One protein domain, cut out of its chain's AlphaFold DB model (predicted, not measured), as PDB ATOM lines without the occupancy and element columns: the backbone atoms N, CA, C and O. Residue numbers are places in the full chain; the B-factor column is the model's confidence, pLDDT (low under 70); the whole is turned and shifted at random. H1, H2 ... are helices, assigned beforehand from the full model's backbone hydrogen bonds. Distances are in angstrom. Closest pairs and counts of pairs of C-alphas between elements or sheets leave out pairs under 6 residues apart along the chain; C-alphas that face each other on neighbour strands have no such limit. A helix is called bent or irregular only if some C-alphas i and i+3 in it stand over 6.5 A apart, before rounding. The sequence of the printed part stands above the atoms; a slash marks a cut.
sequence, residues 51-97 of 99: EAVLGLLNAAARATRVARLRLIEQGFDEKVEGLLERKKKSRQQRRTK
ATOM      1  N   GLU A  51     170.805 149.686 205.647       90.00
ATOM      2  CA  GLU A  51     170.593 150.913 206.418       90.00
ATOM      3  C   GLU A  51     171.775 151.883 206.299       90.00
ATOM      4  O   GLU A  51     171.585 153.098 206.161       90.00
ATOM      5  N   ALA A  52     173.004 151.356 206.301       89.38
ATOM      6  CA  ALA A  52     174.208 152.162 206.136       89.38
ATOM      7  C   ALA A  52     174.264 152.808 204.741       89.38
ATOM      8  O   ALA A  52     174.660 153.968 204.607       89.38
ATOM      9  N   VAL A  53     173.826 152.089 203.703       89.25
ATOM     10  CA  VAL A  53     173.770 152.594 202.324       89.25
ATOM     11  C   VAL A  53     172.644 153.609 202.144       89.25
ATOM     12  O   VAL A  53     172.857 154.646 201.510       89.25
ATOM     13  N   LEU A  54     171.468 153.369 202.733       92.75
ATOM     14  CA  LEU A  54     170.333 154.294 202.674       92.75
ATOM     15  C   LEU A  54     170.705 155.678 203.228       92.75
ATOM     16  O   LEU A  54     170.351 156.700 202.635       92.75
ATOM     17  N   GLY A  55     171.513 155.727 204.294       93.06
ATOM     18  CA  GLY A  55     172.050 156.977 204.842       93.06
ATOM     19  C   GLY A  55     172.917 157.780 203.859       93.06
ATOM     20  O   GLY A  55     172.975 159.011 203.933       93.06
ATOM     21  N   LEU A  56     173.550 157.115 202.887       93.94
ATOM     22  CA  LEU A  56     174.406 157.747 201.877       93.94
ATOM     23  C   LEU A  56     173.632 158.271 200.662       93.94
ATOM     24  O   LEU A  56     174.171 159.101 199.922       93.94
ATOM     25  N   LEU A  57     172.378 157.850 200.455       93.12
ATOM     26  CA  LEU A  57     171.604 158.174 199.249       93.12
ATOM     27  C   LEU A  57     171.521 159.677 198.983       93.12
ATOM     28  O   LEU A  57     171.761 160.132 197.865       93.12
ATOM     29  N   ASN A  58     171.261 160.471 200.022       95.31
ATOM     30  CA  ASN A  58     171.170 161.924 199.893       95.31
ATOM     31  C   ASN A  58     172.504 162.554 199.466       95.31
ATOM     32  O   ASN A  58     172.528 163.480 198.651       95.31
ATOM     33  N   ALA A  59     173.624 162.066 200.002       96.19
ATOM     34  CA  ALA A  59     174.949 162.550 199.633       96.19
ATOM     35  C   ALA A  59     175.303 162.156 198.191       96.19
ATOM     36  O   ALA A  59     175.735 163.009 197.413       96.19
ATOM     37  N   ALA A  60     175.039 160.903 197.812       95.25
ATOM     38  CA  ALA A  60     175.271 160.387 196.465       95.25
ATOM     39  C   ALA A  60     174.420 161.107 195.404       95.25
ATOM     40  O   ALA A  60     174.934 161.487 194.346       95.25
ATOM     41  N   ALA A  61     173.143 161.372 195.698       95.81
ATOM     42  CA  ALA A  61     172.247 162.110 194.812       95.81
ATOM     43  C   ALA A  61     172.734 163.550 194.584       95.81
ATOM     44  O   ALA A  61     172.792 164.021 193.443       95.81
ATOM     45  N   ARG A  62     173.159 164.245 195.652       97.19
ATOM     46  CA  ARG A  62     173.745 165.591 195.538       97.19
ATOM     47  C   ARG A  62     175.029 165.582 194.715       97.19
ATOM     48  O   ARG A  62     175.166 166.406 193.812       97.19
ATOM     49  N   ALA A  63     175.942 164.651 194.993       97.50
ATOM     50  CA  ALA A  63     177.200 164.527 194.261       97.50
ATOM     51  C   ALA A  63     176.961 164.276 192.764       97.50
ATOM     52  O   ALA A  63     177.533 164.973 191.929       97.50
ATOM     53  N   THR A  64     176.048 163.360 192.429       96.94
ATOM     54  CA  THR A  64     175.655 163.062 191.042       96.94
ATOM     55  C   THR A  64     175.097 164.298 190.337       96.94
ATOM     56  O   THR A  64     175.496 164.605 189.214       96.94
ATOM     57  N   ARG A  65     174.219 165.061 191.003       97.44
ATOM     58  CA  ARG A  65     173.661 166.302 190.447       97.44
ATOM     59  C   ARG A  65     174.748 167.343 190.169       97.44
ATOM     60  O   ARG A  65     174.776 167.904 189.078       97.44
ATOM     61  N   VAL A  66     175.636 167.592 191.133       97.75
ATOM     62  CA  VAL A  66     176.731 168.567 190.984       97.75
ATOM     63  C   VAL A  66     177.691 168.145 189.874       97.75
ATOM     64  O   VAL A  66     178.065 168.973 189.048       97.75
ATOM     65  N   ALA A  67     178.060 166.863 189.819       97.00
ATOM     66  CA  ALA A  67     178.909 166.333 188.759       97.00
ATOM     67  C   ALA A  67     178.274 166.545 187.378       97.00
ATOM     68  O   ALA A  67     178.939 167.036 186.471       97.00
ATOM     69  N   ARG A  68     176.973 166.260 187.238       95.88
ATOM     70  CA  ARG A  68     176.246 166.463 185.981       95.88
ATOM     71  C   ARG A  68     176.222 167.928 185.548       95.88
ATOM     72  O   ARG A  68     176.496 168.204 184.387       95.88
ATOM     73  N   LEU A  69     175.933 168.856 186.461       97.06
ATOM     74  CA  LEU A  69     175.937 170.291 186.146       97.06
ATOM     75  C   LEU A  69     177.313 170.755 185.656       97.06
ATOM     76  O   LEU A  69     177.397 171.419 184.632       97.06
ATOM     77  N   ARG A  70     178.391 170.318 186.317       96.62
ATOM     78  CA  ARG A  70     179.761 170.644 185.895       96.62
ATOM     79  C   ARG A  70     180.105 170.093 184.513       96.62
ATOM     80  O   ARG A  70     180.789 170.767 183.751       96.62
ATOM     81  N   LEU A  71     179.661 168.877 184.190       96.06
ATOM     82  CA  LEU A  71     179.872 168.301 182.857       96.06
ATOM     83  C   LEU A  71     179.167 169.133 181.776       96.06
ATOM     84  O   LEU A  71     179.769 169.402 180.739       96.06
ATOM     85  N   ILE A  72     177.943 169.592 182.053       95.38
ATOM     86  CA  ILE A  72     177.183 170.467 181.149       95.38
ATOM     87  C   ILE A  72     177.887 171.823 180.991       95.38
ATOM     88  O   ILE A  72     178.156 172.241 179.872       95.38
ATOM     89  N   GLU A  73     178.253 172.487 182.091       95.25
ATOM     90  CA  GLU A  73     178.946 173.789 182.066       95.25
ATOM     91  C   GLU A  73     180.271 173.746 181.291       95.25
ATOM     92  O   GLU A  73     180.654 174.714 180.638       95.25
ATOM     93  N   GLN A  74     180.985 172.621 181.346       95.75
ATOM     94  CA  GLN A  74     182.255 172.439 180.640       95.75
ATOM     95  C   GLN A  74     182.097 172.073 179.159       95.75
ATOM     96  O   GLN A  74     183.116 171.825 178.490       95.75
ATOM     97  N   GLY A  75     180.860 171.992 178.666       94.69
ATOM     98  CA  GLY A  75     180.546 171.541 177.319       94.69
ATOM     99  C   GLY A  75     181.096 170.142 177.037       94.69
ATOM    100  O   GLY A  75     181.788 169.899 176.041       94.69
ATOM    101  N   PHE A  76     180.953 169.234 178.009       94.69
ATOM    102  CA  PHE A  76     181.471 167.874 177.883       94.69
ATOM    103  C   PHE A  76     180.793 167.132 176.728       94.69
ATOM    104  O   PHE A  76     181.469 166.425 175.979       94.69
ATOM    105  N   ASP A  77     179.490 167.340 176.553       92.12
ATOM    106  CA  ASP A  77     178.702 166.663 175.529       92.12
ATOM    107  C   ASP A  77     179.162 167.070 174.118       92.12
ATOM    108  O   ASP A  77     179.456 166.187 173.305       92.12
ATOM    109  N   GLU A  78     179.394 168.365 173.842       94.94
ATOM    110  CA  GLU A  78     179.908 168.796 172.530       94.94
ATOM    111  C   GLU A  78     181.322 168.252 172.262       94.94
ATOM    112  O   GLU A  78     181.671 167.886 171.134       94.94
ATOM    113  N   LYS A  79     182.161 168.151 173.303       93.56
ATOM    114  CA  LYS A  79     183.498 167.541 173.186       93.56
ATOM    115  C   LYS A  79     183.409 166.062 172.822       93.56
ATOM    116  O   LYS A  79     184.175 165.602 171.969       93.56
ATOM    117  N   VAL A  80     182.506 165.314 173.456       94.31
ATOM    118  CA  VAL A  80     182.294 163.891 173.162       94.31
ATOM    119  C   VAL A  80     181.812 163.713 171.724       94.31
ATOM    120  O   VAL A  80     182.391 162.899 170.997       94.31
ATOM    121  N   GLU A  81     180.839 164.505 171.273       94.25
ATOM    122  CA  GLU A  81     180.363 164.480 169.885       94.25
ATOM    123  C   GLU A  81     181.492 164.758 168.888       94.25
ATOM    124  O   GLU A  81     181.713 163.981 167.951       94.25
ATOM    125  N   GLY A  82     182.297 165.795 169.136       95.44
ATOM    126  CA  GLY A  82     183.449 166.125 168.299       95.44
ATOM    127  C   GLY A  82     184.471 164.985 168.194       95.44
ATOM    128  O   GLY A  82     185.028 164.735 167.119       95.44
ATOM    129  N   LEU A  83     184.717 164.249 169.283       93.75
ATOM    130  CA  LEU A  83     185.608 163.082 169.284       93.75
ATOM    131  C   LEU A  83     185.028 161.902 168.496       93.75
ATOM    132  O   LEU A  83     185.768 161.221 167.776       93.75
ATOM    133  N   LEU A  84     183.723 161.652 168.621       94.19
ATOM    134  CA  LEU A  84     183.034 160.598 167.878       94.19
ATOM    135  C   LEU A  84     183.070 160.875 166.373       94.19
ATOM    136  O   LEU A  84     183.428 159.984 165.601       94.19
ATOM    137  N   GLU A  85     182.807 162.114 165.958       94.81
ATOM    138  CA  GLU A  85     182.888 162.530 164.556       94.81
ATOM    139  C   GLU A  85     184.304 162.371 163.986       94.81
ATOM    140  O   GLU A  85     184.494 161.804 162.905       94.81
ATOM    141  N   ARG A  86     185.339 162.761 164.741       93.62
ATOM    142  CA  ARG A  86     186.742 162.533 164.346       93.62
ATOM    143  C   ARG A  86     187.060 161.043 164.172       93.62
ATOM    144  O   ARG A  86     187.723 160.672 163.202       93.62
ATOM    145  N   LYS A  87     186.577 160.176 165.072       92.88
ATOM    146  CA  LYS A  87     186.753 158.715 164.966       92.88
ATOM    147  C   LYS A  87     186.020 158.119 163.761       92.88
ATOM    148  O   LYS A  87     186.551 157.203 163.135       92.88
ATOM    149  N   LYS A  88     184.824 158.609 163.421       93.06
ATOM    150  CA  LYS A  88     184.095 158.170 162.216       93.06
ATOM    151  C   LYS A  88     184.868 158.540 160.950       93.06
ATOM    152  O   LYS A  88     185.142 157.663 160.133       93.06
ATOM    153  N   LYS A  89     185.306 159.800 160.841       91.44
ATOM    154  CA  LYS A  89     186.092 160.293 159.696       91.44
ATOM    155  C   LYS A  89     187.392 159.510 159.506       91.44
ATOM    156  O   LYS A  89     187.695 159.104 158.387       91.44
ATOM    157  N   SER A  90     188.131 159.225 160.583       90.62
ATOM    158  CA  SER A  90     189.378 158.449 160.488       90.62
ATOM    159  C   SER A  90     189.150 156.995 160.060       90.62
ATOM    160  O   SER A  90     189.919 156.466 159.259       90.62
ATOM    161  N   ARG A  91     188.074 156.349 160.533       89.00
ATOM    162  CA  ARG A  91     187.678 155.002 160.087       89.00
ATOM    163  C   ARG A  91     187.295 154.977 158.607       89.00
ATOM    164  O   ARG A  91     187.673 154.042 157.907       89.00
ATOM    165  N   GLN A  92     186.578 155.995 158.133       86.88
ATOM    166  CA  GLN A  92     186.166 156.093 156.733       86.88
ATOM    167  C   GLN A  92     187.362 156.339 155.806       86.88
ATOM    168  O   GLN A  92     187.479 155.658 154.795       86.88
ATOM    169  N   GLN A  93     188.304 157.203 156.203       84.00
ATOM    170  CA  GLN A  93     189.541 157.440 155.448       84.00
ATOM    171  C   GLN A  93     190.447 156.207 155.343       84.00
ATOM    172  O   GLN A  93     191.115 156.036 154.328       84.00
ATOM    173  N   ARG A  94     190.498 155.352 156.374       85.25
ATOM    174  CA  ARG A  94     191.235 154.078 156.305       85.25
ATOM    175  C   ARG A  94     190.598 153.127 155.296       85.25
ATOM    176  O   ARG A  94     191.293 152.610 154.436       85.25
ATOM    177  N   ARG A  95     189.267 152.999 155.329       81.31
ATOM    178  CA  ARG A  95     188.513 152.167 154.378       81.31
ATOM    179  C   ARG A  95     188.679 152.606 152.924       81.31
ATOM    180  O   ARG A  95     188.776 151.754 152.060       81.31
ATOM    181  N   THR A  96     188.729 153.911 152.654       76.25
ATOM    182  CA  THR A  96     188.922 154.443 151.291       76.25
ATOM    183  C   THR A  96     190.370 154.390 150.797       76.25
ATOM    184  O   THR A  96     190.610 154.724 149.648       76.25
ATOM    185  N   LYS A  97     191.347 154.077 151.660       70.69
ATOM    186  CA  LYS A  97     192.766 153.942 151.282       70.69
ATOM    187  C   LYS A  97     193.198 152.489 151.064       70.69
ATOM    188  O   LYS A  97     194.268 152.268 150.512       70.69
TER     189      LYS A  97
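AT A GLANCE: This is residues 51 to 97 of the 99 residues of the protein "Hypothetical protein" of Heterosigma akashiwo (UniProt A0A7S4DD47). Two long helices, H1 and then H2, meet near their ends at a corner and make a wide, open V. H1 has a kink near residue 59, and both arms of the V stand free over most of their length. The printed part has 47 residues with two named helices and no named strand, and its class is all helix. It is extended, with a radius of gyration of the C-alphas of 18.7 A and spans of 59 by 24 by 6 A.

HOW THE PARTS SIT: H1, residues 51 to 73, is the longest helix; it has a kink of 36 degrees near residue 59. It is irregular, with C-alphas 55 and 58 lying 7.1 A apart. A tight link of 2 residues joins it to H2, residues 76 to 95. The two are close but not clearly touching; their closest C-alphas, those of Leu 71 and Asp 77, are 7.6 A apart. They run the same way at a steep tilt of 69 degrees, only just short of about perpendicular. Every O i to N i+4 pair is within hydrogen-bond range in H2, and 16 of 19 are in H1.

IN THESE COORDINATES: H1 measures 34.4 A, from C-alpha 51 at (170.593, 150.913, 206.418) to C-alpha 73. H2 measures 29.1 A and ends with C-alpha 95 at (188.513, 152.167, 154.378).

THE WHOLE: The C-alphas of Glu 51 and Lys 97, the two farthest apart, are 59.5 A apart. The printed part has no cut, and no printed residue is under 70 in pLDDT.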